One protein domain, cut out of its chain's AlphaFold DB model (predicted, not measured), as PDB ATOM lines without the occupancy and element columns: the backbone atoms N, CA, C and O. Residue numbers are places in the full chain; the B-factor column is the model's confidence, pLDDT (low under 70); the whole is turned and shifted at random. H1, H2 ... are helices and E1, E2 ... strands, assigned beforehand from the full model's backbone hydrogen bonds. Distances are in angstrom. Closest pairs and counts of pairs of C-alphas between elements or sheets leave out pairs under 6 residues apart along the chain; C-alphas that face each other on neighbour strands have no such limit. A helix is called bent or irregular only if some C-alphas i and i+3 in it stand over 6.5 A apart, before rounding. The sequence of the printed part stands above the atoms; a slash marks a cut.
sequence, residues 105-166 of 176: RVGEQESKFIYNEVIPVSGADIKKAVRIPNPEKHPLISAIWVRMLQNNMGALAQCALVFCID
ATOM      1  N   ARG A 105     174.886 161.400 184.427       96.75
ATOM      2  CA  ARG A 105     175.993 161.820 185.262       96.75
ATOM      3  C   ARG A 105     177.300 161.500 184.557       96.75
ATOM      4  O   ARG A 105     177.518 160.346 184.187       96.75
ATOM      5  N   VAL A 106     178.146 162.506 184.381       96.25
ATOM      6  CA  VAL A 106     179.529 162.350 183.926       96.25
ATOM      7  C   VAL A 106     180.431 162.911 185.018       96.25
ATOM      8  O   VAL A 106     180.396 164.107 185.290       96.25
ATOM      9  N   GLY A 107     181.187 162.048 185.698       93.56
ATOM     10  CA  GLY A 107     181.894 162.447 186.922       93.56
ATOM     11  C   GLY A 107     180.918 162.975 187.979       93.56
ATOM     12  O   GLY A 107     179.976 162.278 188.361       93.56
ATOM     13  N   GLU A 108     181.115 164.218 188.416       92.69
ATOM     14  CA  GLU A 108     180.210 164.902 189.354       92.69
ATOM     15  C   GLU A 108     179.152 165.784 188.675       92.69
ATOM     16  O   GLU A 108     178.238 166.267 189.338       92.69
ATOM     17  N   GLN A 109     179.226 165.967 187.354       94.88
ATOM     18  CA  GLN A 109     178.266 166.778 186.611       94.88
ATOM     19  C   GLN A 109     177.024 165.961 186.253       94.88
ATOM     20  O   GLN A 109     177.132 164.858 185.714       94.88
ATOM     21  N   GLU A 110     175.839 166.523 186.495       96.31
ATOM     22  CA  GLU A 110     174.557 165.947 186.091       96.31
ATOM     23  C   GLU A 110     173.852 166.849 185.068       96.31
ATOM     24  O   GLU A 110     173.663 168.044 185.287       96.31
ATOM     25  N   SER A 111     173.461 166.277 183.929       97.19
ATOM     26  CA  SER A 111     172.700 166.958 182.875       97.19
ATOM     27  C   SER A 111     171.858 165.949 182.092       97.19
ATOM     28  O   SER A 111     172.034 164.744 182.214       97.19
ATOM     29  N   LYS A 112     170.928 166.412 181.256       97.44
ATOM     30  CA  LYS A 112     170.197 165.549 180.306       97.44
ATOM     31  C   LYS A 112     170.803 165.559 178.902       97.44
ATOM     32  O   LYS A 112     170.466 164.713 178.073       97.44
ATOM     33  N   PHE A 113     171.675 166.528 178.632       97.38
ATOM     34  CA  PHE A 113     172.327 166.718 177.346       97.38
ATOM     35  C   PHE A 113     173.685 167.384 177.560       97.38
ATOM     36  O   PHE A 113     173.756 168.444 178.181       97.38
ATOM     37  N   ILE A 114     174.740 166.767 177.041       95.94
ATOM     38  CA  ILE A 114     176.124 167.248 177.107       95.94
ATOM     39  C   ILE A 114     176.670 167.192 175.684       95.94
ATOM     40  O   ILE A 114     176.473 166.193 174.989       95.94
ATOM     41  N   TYR A 115     177.329 168.247 175.222       93.19
ATOM     42  CA  TYR A 115     177.954 168.258 173.901       93.19
ATOM     43  C   TYR A 115     179.161 169.194 173.900       93.19
ATOM     44  O   TYR A 115     179.075 170.322 174.375       93.19
ATOM     45  N   ASN A 116     180.269 168.722 173.333       92.75
ATOM     46  CA  ASN A 116     181.544 169.436 173.277       92.75
ATOM     47  C   ASN A 116     182.075 169.924 174.641       92.75
ATOM     48  O   ASN A 116     182.516 171.064 174.775       92.75
ATOM     49  N   GLU A 117     182.036 169.058 175.652       94.38
ATOM     50  CA  GLU A 117     182.500 169.369 177.010       94.38
ATOM     51  C   GLU A 117     183.650 168.445 177.430       94.38
ATOM     52  O   GLU A 117     183.753 167.307 176.969       94.38
ATOM     53  N   VAL A 118     184.519 168.924 178.323       94.25
ATOM     54  CA  VAL A 118     185.581 168.122 178.950       94.25
ATOM     55  C   VAL A 118     185.349 168.126 180.449       94.25
ATOM     56  O   VAL A 118     185.380 169.183 181.073       94.25
ATOM     57  N   ILE A 119     185.106 166.948 181.018       94.81
ATOM     58  CA  ILE A 119     184.631 166.815 182.394       94.81
ATOM     59  C   ILE A 119     185.656 166.023 183.213       94.81
ATOM     60  O   ILE A 119     186.000 164.903 182.823       94.81
ATOM     61  N   PRO A 120     186.163 166.558 184.338       94.25
ATOM     62  CA  PRO A 120     187.021 165.803 185.246       94.25
ATOM     63  C   PRO A 120     186.307 164.588 185.838       94.25
ATOM     64  O   PRO A 120     185.141 164.666 186.229       94.25
ATOM     65  N   VAL A 121     187.009 163.456 185.930       95.00
ATOM     66  CA  VAL A 121     186.466 162.219 186.502       95.00
ATOM     67  C   VAL A 121     187.474 161.531 187.420       95.00
ATOM     68  O   VAL A 121     188.684 161.701 187.304       95.00
ATOM     69  N   SER A 122     186.970 160.692 188.323       88.25
ATOM     70  CA  SER A 122     187.787 159.989 189.318       88.25
ATOM     71  C   SER A 122     188.561 158.779 188.775       88.25
ATOM     72  O   SER A 122     189.367 158.198 189.497       88.25
ATOM     73  N   GLY A 123     188.348 158.373 187.518       87.25
ATOM     74  CA  GLY A 123     189.068 157.250 186.921       87.25
ATOM     75  C   GLY A 123     188.834 157.090 185.421       87.25
ATOM     76  O   GLY A 123     187.909 157.663 184.854       87.25
ATOM     77  N   ALA A 124     189.674 156.277 184.779       86.75
ATOM     78  CA  ALA A 124     189.666 156.075 183.326       86.75
ATOM     79  C   ALA A 124     188.581 155.099 182.820       86.75
ATOM     80  O   ALA A 124     188.455 154.885 181.616       86.75
ATOM     81  N   ASP A 125     187.793 154.490 183.711       88.38
ATOM     82  CA  ASP A 125     186.722 153.567 183.323       88.38
ATOM     83  C   ASP A 125     185.469 154.339 182.885       88.38
ATOM     84  O   ASP A 125     184.741 154.894 183.713       88.38
ATOM     85  N   ILE A 126     185.182 154.312 181.579       88.81
ATOM     86  CA  ILE A 126     184.018 154.974 180.975       88.81
ATOM     87  C   ILE A 126     182.689 154.543 181.610       88.81
ATOM     88  O   ILE A 126     181.792 155.368 181.767       88.81
ATOM     89  N   LYS A 127     182.554 153.274 182.026       87.62
ATOM     90  CA  LYS A 127     181.314 152.761 182.635       87.62
ATOM     91  C   LYS A 127     181.099 153.318 184.036       87.62
ATOM     92  O   LYS A 127     179.964 153.415 184.496       87.62
ATOM     93  N   LYS A 128     182.183 153.660 184.734       87.62
ATOM     94  CA  LYS A 128     182.117 154.324 186.039       87.62
ATOM     95  C   LYS A 128     181.940 155.826 185.885       87.62
ATOM     96  O   LYS A 128     181.220 156.403 186.700       87.62
ATOM     97  N   ALA A 129     182.569 156.405 184.861       91.31
ATOM     98  CA  ALA A 129     182.548 157.826 184.554       91.31
ATOM     99  C   ALA A 129     181.177 158.303 184.064       91.31
ATOM    100  O   ALA A 129     180.733 159.355 184.507       91.31
ATOM    101  N   VAL A 130     180.504 157.536 183.198       95.25
ATOM    102  CA  VAL A 130     179.194 157.883 182.629       95.25
ATOM    103  C   VAL A 130     178.116 156.978 183.213       95.25
ATOM    104  O   VAL A 130     178.137 155.762 183.023       95.25
ATOM    105  N   ARG A 131     177.134 157.565 183.899       95.38
ATOM    106  CA  ARG A 131     176.004 156.846 184.504       95.38
ATOM    107  C   ARG A 131     174.682 157.464 184.084       95.38
ATOM    108  O   ARG A 131     174.565 158.677 183.971       95.38
ATOM    109  N   ILE A 132     173.665 156.629 183.904       95.62
ATOM    110  CA  ILE A 132     172.298 157.067 183.601       95.62
ATOM    111  C   ILE A 132     171.391 156.518 184.706       95.62
ATOM    112  O   ILE A 132     171.033 155.336 184.658       95.62
ATOM    113  N   PRO A 133     171.049 157.320 185.731       93.19
ATOM    114  CA  PRO A 133     170.082 156.915 186.741       93.19
ATOM    115  C   PRO A 133     168.731 156.591 186.090       93.19
ATOM    116  O   PRO A 133     168.098 157.442 185.469       93.19
ATOM    117  N   ASN A 134     168.288 155.340 186.223       93.75
ATOM    118  CA  ASN A 134     167.015 154.862 185.679       93.75
ATOM    119  C   ASN A 134     166.282 153.984 186.712       93.75
ATOM    120  O   ASN A 134     166.157 152.772 186.511       93.75
ATOM    121  N   PRO A 135     165.837 154.564 187.844       90.38
ATOM    122  CA  PRO A 135     165.207 153.808 188.931       90.38
ATOM    123  C   PRO A 135     163.917 153.106 188.482       90.38
ATOM    124  O   PRO A 135     163.652 151.978 188.885       90.38
ATOM    125  N   GLU A 136     163.166 153.732 187.573       91.19
ATOM    126  CA  GLU A 136     161.919 153.200 187.003       91.19
ATOM    127  C   GLU A 136     162.153 152.071 185.979       91.19
ATOM    128  O   GLU A 136     161.197 151.470 185.489       91.19
ATOM    129  N   LYS A 137     163.418 151.777 185.630       91.62
ATOM    130  CA  LYS A 137     163.821 150.770 184.630       91.62
ATOM    131  C   LYS A 137     163.091 150.933 183.293       91.62
ATOM    132  O   LYS A 137     162.793 149.959 182.598       91.62
ATOM    133  N   HIS A 138     162.800 152.173 182.909       92.00
ATOM    134  CA  HIS A 138     162.164 152.450 181.632       92.00
ATOM    135  C   HIS A 138     163.106 152.119 180.467       92.00
ATOM    136  O   HIS A 138     164.319 152.317 180.581       92.00
ATOM    137  N   PRO A 139     162.579 151.642 179.325       93.06
ATOM    138  CA  PRO A 139     163.372 151.507 178.113       93.06
ATOM    139  C   PRO A 139     163.989 152.855 177.738       93.06
ATOM    140  O   PRO A 139     163.277 153.855 177.648       93.06
ATOM    141  N   LEU A 140     165.296 152.867 177.493       94.12
ATOM    142  CA  LEU A 140     166.050 154.071 177.166       94.12
ATOM    143  C   LEU A 140     166.805 153.915 175.852       94.12
ATOM    144  O   LEU A 140     167.097 152.798 175.419       94.12
ATOM    145  N   ILE A 141     167.106 155.047 175.223       94.50
ATOM    146  CA  ILE A 141     167.914 155.135 174.008       94.50
ATOM    147  C   ILE A 141     168.904 156.266 174.202       94.50
ATOM    148  O   ILE A 141     168.507 157.377 174.550       94.50
ATOM    149  N   SER A 142     170.177 156.001 173.959       94.38
ATOM    150  CA  SER A 142     171.240 156.960 174.214       94.38
ATOM    151  C   SER A 142     172.228 157.032 173.062       94.38
ATOM    152  O   SER A 142     172.433 156.063 172.329       94.38
ATOM    153  N   ALA A 143     172.845 158.200 172.932       94.00
ATOM    154  CA  ALA A 143     174.096 158.383 172.215       94.00
ATOM    155  C   ALA A 143     175.140 158.778 173.259       94.00
ATOM    156  O   ALA A 143     174.910 159.716 174.021       94.00
ATOM    157  N   ILE A 144     176.236 158.024 173.337       94.62
ATOM    158  CA  ILE A 144     177.310 158.236 174.313       94.62
ATOM    159  C   ILE A 144     178.628 158.243 173.545       94.62
ATOM    160  O   ILE A 144     179.268 157.209 173.367       94.62
ATOM    161  N   TRP A 145     179.009 159.424 173.071       94.62
ATOM    162  CA  TRP A 145     180.273 159.677 172.390       94.62
ATOM    163  C   TRP A 145     181.236 160.324 173.380       94.62
ATOM    164  O   TRP A 145     181.343 161.551 173.462       94.62
ATOM    165  N   VAL A 146     181.877 159.476 174.183       94.38
ATOM    166  CA  VAL A 146     182.810 159.884 175.237       94.38
ATOM    167  C   VAL A 146     184.138 159.168 175.049       94.38
ATOM    168  O   VAL A 146     184.176 157.946 174.908       94.38
ATOM    169  N   ARG A 147     185.228 159.930 175.097       93.50
ATOM    170  CA  ARG A 147     186.594 159.416 175.137       93.50
ATOM    171  C   ARG A 147     187.204 159.719 176.490       93.50
ATOM    172  O   ARG A 147     187.163 160.852 176.964       93.50
ATOM    173  N   MET A 148     187.808 158.703 177.089       93.75
ATOM    174  CA  MET A 148     188.580 158.873 178.312       93.75
ATOM    175  C   MET A 148     189.987 159.334 177.946       93.75
ATOM    176  O   MET A 148     190.639 158.740 177.084       93.75
ATOM    177  N   LEU A 149     190.439 160.400 178.590       91.50
ATOM    178  CA  LEU A 149     191.807 160.889 178.528       91.50
ATOM    179  C   LEU A 149     192.434 160.713 179.904       91.50
ATOM    180  O   LEU A 149     191.768 160.871 180.928       91.50
ATOM    181  N   GLN A 150     193.724 160.410 179.925       89.12
ATOM    182  CA  GLN A 150     194.498 160.335 181.151       89.12
ATOM    183  C   GLN A 150     195.711 161.239 180.998       89.12
ATOM    184  O   GLN A 150     196.397 161.200 179.976       89.12
ATOM    185  N   ASN A 151     195.942 162.085 181.993       82.44
ATOM    186  CA  ASN A 151     197.133 162.915 182.084       82.44
ATOM    187  C   ASN A 151     197.715 162.822 183.500       82.44
ATOM    188  O   ASN A 151     197.164 162.157 184.377       82.44
ATOM    189  N   ASN A 152     198.830 163.514 183.730       80.00
ATOM    190  CA  ASN A 152     199.522 163.507 185.021       80.00
ATOM    191  C   ASN A 152     198.685 164.100 186.174       80.00
ATOM    192  O   ASN A 152     199.055 163.937 187.330       80.00
ATOM    193  N   MET A 153     197.573 164.783 185.875       78.06
ATOM    194  CA  MET A 153     196.682 165.418 186.854       78.06
ATOM    195  C   MET A 153     195.395 164.619 187.112       78.06
ATOM    196  O   MET A 153     194.600 165.013 187.962       78.06
ATOM    197  N   GLY A 154     195.164 163.515 186.393       88.19
ATOM    198  CA  GLY A 154     193.997 162.658 186.579       88.19
ATOM    199  C   GLY A 154     193.353 162.189 185.277       88.19
ATOM    200  O   GLY A 154     193.953 162.203 184.200       88.19
ATOM    201  N   ALA A 155     192.109 161.731 185.394       93.62
ATOM    202  CA  ALA A 155     191.308 161.268 184.270       93.62
ATOM    203  C   ALA A 155     190.282 162.335 183.859       93.62
ATOM    204  O   ALA A 155     189.648 162.977 184.697       93.62
ATOM    205  N   LEU A 156     190.101 162.510 182.553       94.12
ATOM    206  CA  LEU A 156     189.128 163.425 181.963       94.12
ATOM    207  C   LEU A 156     188.201 162.640 181.031       94.12
ATOM    208  O   LEU A 156     188.651 161.800 180.254       94.12
ATOM    209  N   ALA A 157     186.908 162.936 181.079       94.94
ATOM    210  CA  ALA A 157     185.925 162.474 180.113       94.94
ATOM    211  C   ALA A 157     185.705 163.572 179.070       94.94
ATOM    212  O   ALA A 157     185.053 164.585 179.328       94.94
ATOM    213  N   GLN A 158     186.248 163.371 177.876       94.38
ATOM    214  CA  GLN A 158     185.973 164.235 176.742       94.38
ATOM    215  C   GLN A 158     184.635 163.801 176.134       94.38
ATOM    216  O   GLN A 158     184.512 162.696 175.606       94.38
ATOM    217  N   CYS A 159     183.621 164.656 176.193       95.00
ATOM    218  CA  CYS A 159     182.256 164.366 175.769       95.00
ATOM    219  C   CYS A 159     181.943 165.086 174.454       95.00
ATOM    220  O   CYS A 159     181.656 166.283 174.449       95.00
ATOM    221  N   ALA A 160     181.962 164.360 173.333       95.25
ATOM    222  CA  ALA A 160     181.541 164.914 172.047       95.25
ATOM    223  C   ALA A 160     180.020 165.121 172.041       95.25
ATOM    224  O   ALA A 160     179.537 166.213 171.750       95.25
ATOM    225  N   LEU A 161     179.265 164.094 172.436       95.62
ATOM    226  CA  LEU A 161     177.813 164.155 172.568       95.62
ATOM    227  C   LEU A 161     177.318 163.061 173.510       95.62
ATOM    228  O   LEU A 161     177.601 161.880 173.304       95.62
ATOM    229  N   VAL A 162     176.528 163.449 174.503       96.50
ATOM    230  CA  VAL A 162     175.902 162.531 175.448       96.50
ATOM    231  C   VAL A 162     174.459 162.949 175.680       96.50
ATOM    232  O   VAL A 162     174.182 164.048 176.159       96.50
ATOM    233  N   PHE A 163     173.526 162.063 175.350       97.19
ATOM    234  CA  PHE A 163     172.122 162.218 175.716       97.19
ATOM    235  C   PHE A 163     171.455 160.855 175.906       97.19
ATOM    236  O   PHE A 163     171.902 159.840 175.369       97.19
ATOM    237  N   CYS A 164     170.347 160.840 176.643       97.12
ATOM    238  CA  CYS A 164     169.555 159.646 176.887       97.12
ATOM    239  C   CYS A 164     168.070 160.002 176.905       97.12
ATOM    240  O   CYS A 164     167.624 160.771 177.750       97.12
ATOM    241  N   ILE A 165     167.298 159.419 175.993       97.75
ATOM    242  CA  ILE A 165     165.852 159.599 175.880       97.75
ATOM    243  C   ILE A 165     165.133 158.435 176.560       97.75
ATOM    244  O   ILE A 165     165.431 157.270 176.286       97.75
ATOM    245  N   ASP A 166     164.153 158.743 177.414       96.88
ATOM    246  CA  ASP A 166     163.197 157.753 177.908       96.88
ATOM    247  C   ASP A 166     162.272 157.363 176.744       96.88
ATOM    248  O   ASP A 166     161.389 158.116 176.319       96.88
TER     249      ASP A 166
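Overview. This is residues 105 to 166 of the 176 residues of an uncharacterized protein of Nitrososphaera sp (UniProt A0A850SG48). A long, twisted sheet of three strands is bent into a trough, with the short helix H1 and the unnamed stretch of residues 130 to 134 across its open mouth. The hairpin of E3 and E4 makes the long axis, and the shorter E2 runs along the other side of E4, with little E1 beyond it at the rim. The 62 printed residues hold one named helix and four named strands, in the order E1, E2, H1, E3, E4; the sheet's order is E2, E4, E3, antiparallel throughout, and the class is mostly strand. The whole is compact, with a radius of gyration of the C-alphas of 11.7 A, yet elongated in outline, spanning 39 by 21 by 15 A.

Along the chain. E1, residues 109 to 111, begins with C-alpha 109 at (178.266, 166.778, 186.611). E2, residues 113 to 121, measures 17.4 A from first to last C-alpha and bends by 101 degrees at Asn 116. H1 is residues 126 to 129, 4.8 A long. E3, residues 140 to 151, starts with C-alpha 140 at (166.050, 154.071, 177.166), is 32.7 A long and bends by 52 degrees at Ala 143. E4, residues 154 to 166, is 32.4 A long, bends by 70 degrees at Ala 160 and ends with C-alpha 166 at (163.197, 157.753, 177.908).

Arrangement. E4 is the inner strand of the sheet, and E2 and E3 are its edge strands. E2 and E4 are antiparallel at 147 degrees, with N 114 and O 162 within hydrogen-bond range at 2.9 A and N 159 and O 117 at 2.8 A. The hairpin of E3 and E4 is antiparallel at 174 degrees, with N 149 and O 156 at 2.8 A and N 165 and O 141 at 2.8 A. E2, H1 and E3 form a split strand-helix-strand unit, two strands running the same way with E4 between them in the sheet, and its crossover is right-handed. H1 is on the sheet but only grazes it, with residues 126 to 129; the closest C-alphas of H1 and E3, those of Ile 126 and Met 148, are 6.6 A apart. H1 is too short for an O i to N i+4 pair; its one O i to N i+3 pair is within range. E1 pairs with no named strand; its closest C-alpha to E2 is that of Gln 109, 7.6 A from the C-alpha of Ile 119. E1 is apart from H1, E3 and E4.

Size, cuts and confidence. The two C-alphas farthest apart, those of His 138 and Asn 152, are 39.1 A from each other. The printed part has no cut. The links E1 to E2, E2 to H1 and E3 to E4 are tight, and H1 to E3, with 10 residues, is short. The mean pLDDT of the printed part is 92.9, and no printed residue is under 70.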